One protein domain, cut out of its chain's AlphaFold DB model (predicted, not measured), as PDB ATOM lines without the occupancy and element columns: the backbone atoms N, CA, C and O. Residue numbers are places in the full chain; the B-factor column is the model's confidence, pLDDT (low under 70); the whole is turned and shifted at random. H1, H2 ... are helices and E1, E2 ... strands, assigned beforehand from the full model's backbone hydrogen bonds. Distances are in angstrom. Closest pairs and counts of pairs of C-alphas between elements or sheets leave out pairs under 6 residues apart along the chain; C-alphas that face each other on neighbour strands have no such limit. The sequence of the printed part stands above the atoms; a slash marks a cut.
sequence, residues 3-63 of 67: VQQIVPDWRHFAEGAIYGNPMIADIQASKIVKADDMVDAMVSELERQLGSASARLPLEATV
ATOM      1  N   VAL A   3      10.996 -13.543 -25.321       78.25
ATOM      2  CA  VAL A   3      11.108 -12.291 -24.559       78.25
ATOM      3  C   VAL A   3      12.014 -11.342 -25.327       78.25
ATOM      4  O   VAL A   3      13.132 -11.715 -25.673       78.25
ATOM      5  N   GLN A   4      11.528 -10.129 -25.584       78.38
ATOM      6  CA  GLN A   4      12.338  -9.052 -26.146       78.38
ATOM      7  C   GLN A   4      12.854  -8.164 -25.019       78.38
ATOM      8  O   GLN A   4      12.079  -7.738 -24.162       78.38
ATOM      9  N   GLN A   5      14.154  -7.886 -25.025       80.25
ATOM     10  CA  GLN A   5      14.788  -6.969 -24.083       80.25
ATOM     11  C   GLN A   5      15.680  -5.983 -24.827       80.25
ATOM     12  O   GLN A   5      16.193  -6.287 -25.902       80.25
ATOM     13  N   ILE A   6      15.855  -4.796 -24.252       85.38
ATOM     14  CA  ILE A   6      16.845  -3.828 -24.718       85.38
ATOM     15  C   ILE A   6      18.000  -3.855 -23.732       85.38
ATOM     16  O   ILE A   6      17.804  -3.569 -22.552       85.38
ATOM     17  N   VAL A   7      19.189  -4.178 -24.230       83.81
ATOM     18  CA  VAL A   7      20.422  -4.120 -23.451       83.81
ATOM     19  C   VAL A   7      21.161  -2.815 -23.793       83.81
ATOM     20  O   VAL A   7      21.297  -2.511 -24.982       83.81
ATOM     21  N   PRO A   8      21.582  -2.010 -22.798       85.56
ATOM     22  CA  PRO A   8      22.172  -0.692 -23.053       85.56
ATOM     23  C   PRO A   8      23.506  -0.718 -23.808       85.56
ATOM     24  O   PRO A   8      23.727   0.122 -24.676       85.56
ATOM     25  N   ASP A   9      24.389  -1.664 -23.476       90.31
ATOM     26  CA  ASP A   9      25.736  -1.789 -24.039       90.31
ATOM     27  C   ASP A   9      26.277  -3.231 -23.922       90.31
ATOM     28  O   ASP A   9      25.598  -4.137 -23.422       90.31
ATOM     29  N   TRP A  10      27.514  -3.458 -24.379       92.25
ATOM     30  CA  TRP A  10      28.160  -4.770 -24.290       92.25
ATOM     31  C   TRP A  10      28.445  -5.219 -22.862       92.25
ATOM     32  O   TRP A  10      28.434  -6.424 -22.613       92.25
ATOM     33  N   ARG A  11      28.666  -4.294 -21.922       94.25
ATOM     34  CA  ARG A  11      28.933  -4.642 -20.523       94.25
ATOM     35  C   ARG A  11      27.694  -5.233 -19.870       94.25
ATOM     36  O   ARG A  11      27.776  -6.325 -19.324       94.25
ATOM     37  N   HIS A  12      26.541  -4.592 -20.025       92.69
ATOM     38  CA  HIS A  12      25.274  -5.120 -19.516       92.69
ATOM     39  C   HIS A  12      24.924  -6.473 -20.153       92.69
ATOM     40  O   HIS A  12      24.377  -7.356 -19.490       92.69
ATOM     41  N   PHE A  13      25.254  -6.659 -21.436       91.56
ATOM     42  CA  PHE A  13      25.062  -7.948 -22.098       91.56
ATOM     43  C   PHE A  13      25.973  -9.028 -21.505       91.56
ATOM     44  O   PHE A  13      25.494 -10.108 -21.160       91.56
ATOM     45  N   ALA A  14      27.267  -8.734 -21.357       93.94
ATOM     46  CA  ALA A  14      28.247  -9.660 -20.806       93.94
ATOM     47  C   ALA A  14      27.937 -10.021 -19.346       93.94
ATOM     48  O   ALA A  14      27.971 -11.194 -18.985       93.94
ATOM     49  N   GLU A  15      27.542  -9.049 -18.522       94.44
ATOM     50  CA  GLU A  15      27.094  -9.295 -17.149       94.44
ATOM     51  C   GLU A  15      25.892 -10.243 -17.118       94.44
ATOM     52  O   GLU A  15      25.914 -11.237 -16.395       94.44
ATOM     53  N   GLY A  16      24.876 -10.000 -17.952       91.75
ATOM     54  CA  GLY A  16      23.721 -10.889 -18.064       91.75
ATOM     55  C   GLY A  16      24.091 -12.299 -18.535       91.75
ATOM     56  O   GLY A  16      23.563 -13.279 -18.011       91.75
ATOM     57  N   ALA A  17      25.018 -12.420 -19.486       90.94
ATOM     58  CA  ALA A  17      25.466 -13.705 -20.019       90.94
ATOM     59  C   ALA A  17      26.288 -14.522 -19.008       90.94
ATOM     60  O   ALA A  17      26.139 -15.742 -18.947       90.94
ATOM     61  N   ILE A  18      27.138 -13.863 -18.215       94.31
ATOM     62  CA  ILE A  18      27.995 -14.516 -17.220       94.31
ATOM     63  C   ILE A  18      27.225 -14.765 -15.920       94.31
ATOM     64  O   ILE A  18      27.095 -15.912 -15.499       94.31
ATOM     65  N   TYR A  19      26.662 -13.726 -15.301       94.06
ATOM     66  CA  TYR A  19      25.982 -13.844 -14.007       94.06
ATOM     67  C   TYR A  19      24.586 -14.463 -14.100       94.06
ATOM     68  O   TYR A  19      24.114 -15.053 -13.130       94.06
ATOM     69  N   GLY A  20      23.930 -14.371 -15.258       89.75
ATOM     70  CA  GLY A  20      22.679 -15.081 -15.524       89.75
ATOM     71  C   GLY A  20      22.871 -16.564 -15.857       89.75
ATOM     72  O   GLY A  20      21.883 -17.287 -15.999       89.75
ATOM     73  N   ASN A  21      24.115 -17.037 -15.990       88.94
ATOM     74  CA  ASN A  21      24.405 -18.436 -16.268       88.94
ATOM     75  C   ASN A  21      24.118 -19.302 -15.026       88.94
ATOM     76  O   ASN A  21      24.668 -19.026 -13.960       88.94
ATOM     77  N   PRO A  22      23.341 -20.394 -15.138       88.38
ATOM     78  CA  PRO A  22      23.114 -21.322 -14.026       88.38
ATOM     79  C   PRO A  22      24.395 -21.892 -13.394       88.38
ATOM     80  O   PRO A  22      24.389 -22.248 -12.220       88.38
ATOM     81  N   MET A  23      25.496 -21.954 -14.148       88.75
ATOM     82  CA  MET A  23      26.803 -22.428 -13.680       88.75
ATOM     83  C   MET A  23      27.660 -21.335 -13.018       88.75
ATOM     84  O   MET A  23      28.826 -21.575 -12.707       88.75
ATOM     85  N   ILE A  24      27.126 -20.131 -12.777       92.00
ATOM     86  CA  ILE A  24      27.883 -19.034 -12.149       92.00
ATOM     87  C   ILE A  24      28.460 -19.424 -10.783       92.00
ATOM     88  O   ILE A  24      29.553 -18.985 -10.438       92.00
ATOM     89  N   ALA A  25      27.780 -20.296 -10.033       91.19
ATOM     90  CA  ALA A  25      28.267 -20.786  -8.746       91.19
ATOM     91  C   ALA A  25      29.606 -21.539  -8.875       91.19
ATOM     92  O   ALA A  25      30.488 -21.366  -8.035       91.19
ATOM     93  N   ASP A  26      29.795 -22.303  -9.954       90.81
ATOM     94  CA  ASP A  26      31.044 -23.028 -10.218       90.81
ATOM     95  C   ASP A  26      32.174 -22.060 -10.588       90.81
ATOM     96  O   ASP A  26      33.312 -22.208 -10.139       90.81
ATOM     97  N   ILE A  27      31.846 -21.021 -11.364       88.25
ATOM     98  CA  ILE A  27      32.781 -19.945 -11.716       88.25
ATOM     99  C   ILE A  27      33.199 -19.185 -10.452       88.25
ATOM    100  O   ILE A  27      34.383 -18.946 -10.245       88.25
ATOM    101  N   GLN A  28      32.256 -18.853  -9.571       90.00
ATOM    102  CA  GLN A  28      32.537 -18.159  -8.310       90.00
ATOM    103  C   GLN A  28      33.330 -19.015  -7.315       90.00
ATOM    104  O   GLN A  28      34.107 -18.477  -6.526       90.00
ATOM    105  N   ALA A  29      33.163 -20.339  -7.346       92.06
ATOM    106  CA  ALA A  29      33.952 -21.266  -6.538       92.06
ATOM    107  C   ALA A  29      35.386 -21.456  -7.071       92.06
ATOM    108  O   ALA A  29      36.267 -21.927  -6.339       92.06
ATOM    109  N   SER A  30      35.644 -21.089  -8.330       88.44
ATOM    110  CA  SER A  30      36.974 -21.141  -8.931       88.44
ATOM    111  C   SER A  30      37.917 -20.126  -8.286       88.44
ATOM    112  O   SER A  30      37.580 -18.967  -8.066       88.44
ATOM    113  N   LYS A  31      39.159 -20.548  -8.032       87.12
ATOM    114  CA  LYS A  31      40.255 -19.644  -7.629       87.12
ATOM    115  C   LYS A  31      41.108 -19.177  -8.808       87.12
ATOM    116  O   LYS A  31      42.060 -18.429  -8.605       87.12
ATOM    117  N   ILE A  32      40.815 -19.675 -10.007       87.44
ATOM    118  CA  ILE A  32      41.658 -19.499 -11.193       87.44
ATOM    119  C   ILE A  32      41.183 -18.304 -12.019       87.44
ATOM    120  O   ILE A  32      42.006 -17.551 -12.525       87.44
ATOM    121  N   VAL A  33      39.866 -18.124 -12.144       87.06
ATOM    122  CA  VAL A  33      39.255 -17.081 -12.975       87.06
ATOM    123  C   VAL A  33      38.125 -16.433 -12.193       87.06
ATOM    124  O   VAL A  33      37.316 -17.146 -11.599       87.06
ATOM    125  N   LYS A  34      38.063 -15.097 -12.193       92.12
ATOM    126  CA  LYS A  34      36.944 -14.354 -11.607       92.12
ATOM    127  C   LYS A  34      35.890 -14.074 -12.671       92.12
ATOM    128  O   LYS A  34      36.220 -13.835 -13.829       92.12
ATOM    129  N   ALA A  35      34.624 -14.050 -12.264       92.94
ATOM    130  CA  ALA A  35      33.514 -13.732 -13.161       92.94
ATOM    131  C   ALA A  35      33.686 -12.357 -13.834       92.94
ATOM    132  O   ALA A  35      33.434 -12.233 -15.028       92.94
ATOM    133  N   ASP A  36      34.200 -11.361 -13.108       94.12
ATOM    134  CA  ASP A  36      34.458 -10.026 -13.663       94.12
ATOM    135  C   ASP A  36      35.523 -10.042 -14.770       94.12
ATOM    136  O   ASP A  36      35.337  -9.408 -15.807       94.12
ATOM    137  N   ASP A  37      36.581 -10.848 -14.620       94.69
ATOM    138  CA  ASP A  37      37.610 -10.996 -15.660       94.69
ATOM    139  C   ASP A  37      37.002 -11.589 -16.947       94.69
ATOM    140  O   ASP A  37      37.392 -11.237 -18.063       94.69
ATOM    141  N   MET A  38      36.011 -12.479 -16.805       94.88
ATOM    142  CA  MET A  38      35.276 -13.047 -17.939       94.88
ATOM    143  C   MET A  38      34.353 -12.021 -18.595       94.88
ATOM    144  O   MET A  38      34.256 -12.000 -19.823       94.88
ATOM    145  N   VAL A  39      33.693 -11.170 -17.802       96.44
ATOM    146  CA  VAL A  39      32.881 -10.060 -18.319       96.44
ATOM    147  C   VAL A  39      33.752  -9.135 -19.161       96.44
ATOM    148  O   VAL A  39      33.413  -8.858 -20.310       96.44
ATOM    149  N   ASP A  40      34.905  -8.715 -18.642       96.25
ATOM    150  CA  ASP A  40      35.809  -7.805 -19.350       96.25
ATOM    151  C   ASP A  40      36.382  -8.427 -20.632       96.25
ATOM    152  O   ASP A  40      36.436  -7.768 -21.680       96.25
ATOM    153  N   ALA A  41      36.750  -9.712 -20.585       96.75
ATOM    154  CA  ALA A  41      37.185 -10.453 -21.766       96.75
ATOM    155  C   ALA A  41      36.079 -10.531 -22.831       96.75
ATOM    156  O   ALA A  41      36.344 -10.339 -24.019       96.75
ATOM    157  N   MET A  42      34.833 -10.767 -22.415       95.75
ATOM    158  CA  MET A  42      33.689 -10.847 -23.320       95.75
ATOM    159  C   MET A  42      33.358  -9.492 -23.948       95.75
ATOM    160  O   MET A  42      33.136  -9.432 -25.154       95.75
ATOM    161  N   VAL A  43      33.371  -8.403 -23.169       95.94
ATOM    162  CA  VAL A  43      33.185  -7.038 -23.690       95.94
ATOM    163  C   VAL A  43      34.239  -6.725 -24.744       95.94
ATOM    164  O   VAL A  43      33.890  -6.320 -25.851       95.94
ATOM    165  N   SER A  44      35.511  -6.981 -24.429       96.00
ATOM    166  CA  SER A  44      36.627  -6.709 -25.340       96.00
ATOM    167  C   SER A  44      36.482  -7.476 -26.655       96.00
ATOM    168  O   SER A  44      36.711  -6.928 -27.732       96.00
ATOM    169  N   GLU A  45      36.070  -8.742 -26.586       96.44
ATOM    170  CA  GLU A  45      35.897  -9.574 -27.772       96.44
ATOM    171  C   GLU A  45      34.678  -9.161 -28.611       96.44
ATOM    172  O   GLU A  45      34.761  -9.126 -29.840       96.44
ATOM    173  N   LEU A  46      33.565  -8.791 -27.970       92.75
ATOM    174  CA  LEU A  46      32.384  -8.262 -28.658       92.75
ATOM    175  C   LEU A  46      32.695  -6.942 -29.362       92.75
ATOM    176  O   LEU A  46      32.350  -6.784 -30.531       92.75
ATOM    177  N   GLU A  47      33.404  -6.029 -28.698       93.12
ATOM    178  CA  GLU A  47      33.862  -4.779 -29.311       93.12
ATOM    179  C   GLU A  47      34.801  -5.034 -30.488       93.12
ATOM    180  O   GLU A  47      34.672  -4.404 -31.537       93.12
ATOM    181  N   ARG A  48      35.719  -5.995 -30.351       94.38
ATOM    182  CA  ARG A  48      36.657  -6.360 -31.415       94.38
ATOM    183  C   ARG A  48      35.946  -6.920 -32.647       94.38
ATOM    184  O   ARG A  48      36.365  -6.632 -33.767       94.38
ATOM    185  N   GLN A  49      34.922  -7.751 -32.459       93.69
ATOM    186  CA  GLN A  49      34.224  -8.411 -33.566       93.69
ATOM    187  C   GLN A  49      33.128  -7.548 -34.195       93.69
ATOM    188  O   GLN A  49      32.936  -7.595 -35.409       93.69
ATOM    189  N   LEU A  50      32.387  -6.799 -33.377       89.56
ATOM    190  CA  LEU A  50      31.144  -6.133 -33.775       89.56
ATOM    191  C   LEU A  50      31.238  -4.603 -33.719       89.56
ATOM    192  O   LEU A  50      30.316  -3.919 -34.165       89.56
ATOM    193  N   GLY A  51      32.343  -4.062 -33.204       88.25
ATOM    194  CA  GLY A  51      32.502  -2.639 -32.929       88.25
ATOM    195  C   GLY A  51      31.802  -2.208 -31.639       88.25
ATOM    196  O   GLY A  51      31.272  -3.018 -30.877       88.25
ATOM    197  N   SER A  52      31.807  -0.904 -31.373       85.94
ATOM    198  CA  SER A  52      31.176  -0.335 -30.179       85.94
ATOM    199  C   SER A  52      29.672  -0.619 -30.142       85.94
ATOM    200  O   SER A  52      28.990  -0.547 -31.166       85.94
ATOM    201  N   ALA A  53      29.143  -0.911 -28.950       79.31
ATOM    202  CA  ALA A  53      27.715  -1.149 -28.781       79.31
ATOM    203  C   ALA A  53      26.905   0.083 -29.194       79.31
ATOM    204  O   ALA A  53      27.228   1.220 -28.843       79.31
ATOM    205  N   SER A  54      25.804  -0.150 -29.903       70.50
ATOM    206  CA  SER A  54      24.766   0.865 -30.052       70.50
ATOM    207  C   SER A  54      23.995   0.975 -28.736       70.50
ATOM    208  O   SER A  54      23.780  -0.027 -28.064       70.50
ATOM    209  N   ALA A  55      23.525   2.177 -28.383       67.94
ATOM    210  CA  ALA A  55      22.838   2.456 -27.110       67.94
ATOM    211  C   ALA A  55      21.531   1.657 -26.876       67.94
ATOM    212  O   ALA A  55      20.847   1.850 -25.870       67.94
ATOM    213  N   ARG A  56      21.126   0.819 -27.840       74.06
ATOM    214  CA  ARG A  56      19.985  -0.094 -27.762       74.06
ATOM    215  C   ARG A  56      20.293  -1.367 -28.541       74.06
ATOM    216  O   ARG A  56      20.161  -1.385 -29.763       74.06
ATOM    217  N   LEU A  57      20.630  -2.432 -27.824       81.75
ATOM    218  CA  LEU A  57      20.812  -3.767 -28.385       81.75
ATOM    219  C   LEU A  57      19.524  -4.579 -28.185       81.75
ATOM    220  O   LEU A  57      19.225  -4.962 -27.049       81.75
ATOM    221  N   PRO A  58      18.724  -4.826 -29.238       80.88
ATOM    222  CA  PRO A  58      17.560  -5.691 -29.126       80.88
ATOM    223  C   PRO A  58      18.006  -7.146 -28.955       80.88
ATOM    224  O   PRO A  58      18.688  -7.706 -29.811       80.88
ATOM    225  N   LEU A  59      17.596  -7.757 -27.849       81.06
ATOM    226  CA  LEU A  59      17.865  -9.149 -27.519       81.06
ATOM    227  C   LEU A  59      16.566  -9.958 -27.580       81.06
ATOM    228  O   LEU A  59      15.581  -9.601 -26.932       81.06
ATOM    229  N   GLU A  60      16.573 -11.069 -28.320       81.69
ATOM    230  CA  GLU A  60      15.501 -12.067 -28.282       81.69
ATOM    231  C   GLU A  60      15.954 -13.274 -27.452       81.69
ATOM    232  O   GLU A  60      16.863 -14.007 -27.837       81.69
ATOM    233  N   ALA A  61      15.297 -13.501 -26.315       76.75
ATOM    234  CA  ALA A  61      15.500 -14.690 -25.500       76.75
ATOM    235  C   ALA A  61      14.380 -15.706 -25.759       76.75
ATOM    236  O   ALA A  61      13.194 -15.388 -25.634       76.75
ATOM    237  N   THR A  62      14.751 -16.948 -26.079       79.00
ATOM    238  CA  THR A  62      13.802 -18.066 -26.176       79.00
ATOM    239  C   THR A  62      13.914 -18.942 -24.935       79.00
ATOM    240  O   THR A  62      14.893 -19.657 -24.750       79.00
ATOM    241  N   VAL A  63      12.891 -18.892 -24.081       76.69
ATOM    242  CA  VAL A  63      12.819 -19.674 -22.841       76.69
ATOM    243  C   VAL A  63      12.073 -20.980 -23.093       76.69
ATOM    244  O   VAL A  63      10.914 -20.958 -23.530       76.69
TER     245      VAL A  63
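This is residues 3 to 63 of the 67 residues of an uncharacterized protein of Caulobacteraceae bacterium OTSz_A_272 (UniProt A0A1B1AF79). The model is a flat slab in which two helices, H1 and H3, cross steeply and make the body, with an antiparallel ribbon of two strands, E1 and E2, at one end of its longest axis. At the other end lie the short helix H2 and the loop from H2 to H3; residues 29 to 34, of which 29 belongs to H2, stand free. The printed part has 61 residues, with three named helices and two named strands in the order E1, H1, H2, H3, E2; the sheet has the order E1 - E2, antiparallel, and the class is mixed, helices and strands. The whole is only just compact, close to loose, with a radius of gyration of the C-alphas of 12.5 A, and the C-alphas span 34 by 29 by 15 A.

E1 takes residues 3 to 7 and begins with C-alpha 3 at (11.108, -12.291, -24.559). H1 follows at residues 10 to 19, 13.9 A from first to last C-alpha. H2 is residues 24 to 29, 8.6 A long. H3, the longest helix, is residues 35 to 50, 22.1 A long, with C-alpha 35 at (33.514, -13.732, -13.161). E2 is residues 57 to 62, 16.1 A long, and ends with C-alpha 62 at (13.802, -18.066, -26.176).

E1 and E2 are antiparallel neighbours, 151 degrees between their directions. N 5 and O 59 are 2.9 A apart and N 59 and O 5 are 2.8 A apart, both within hydrogen-bond range. The closest C-alphas of E1 and H1 are those of Val 7 and Phe 13, 6.2 A apart. H1 and E2 are apart, but only just, at 8.5 A. H1 and H3 touch, closest at the C-alphas of Ala 14 and Val 39, 5.3 A apart; they run opposite ways at a steep tilt of 42 degrees. H1 and H2 are close but not clearly touching, with the C-alphas of Ile 18 and Ile 24 closest at 6.8 A; their lines are only just about perpendicular, at 71 degrees. H2 and H3 only just touch, with 3 pairs of C-alphas within 8 A, made by residue 35 of H3 alone; the closest are those of Ile 27 and Ala 35, 6.4 A apart. In H1, H2 and H3 every O i to N i+4 pair is within hydrogen-bond range.

The two C-alphas farthest apart are those of Gln 4 and Lys 31, at 35.1 A, while those of Val 3 and Val 63, the first and last printed, are 7.8 A apart. The printed part has no cut. No link is long; H3 to E2 is short and the other three are tight. The mean pLDDT of the printed part is 88.4, and residue 55 is under 70.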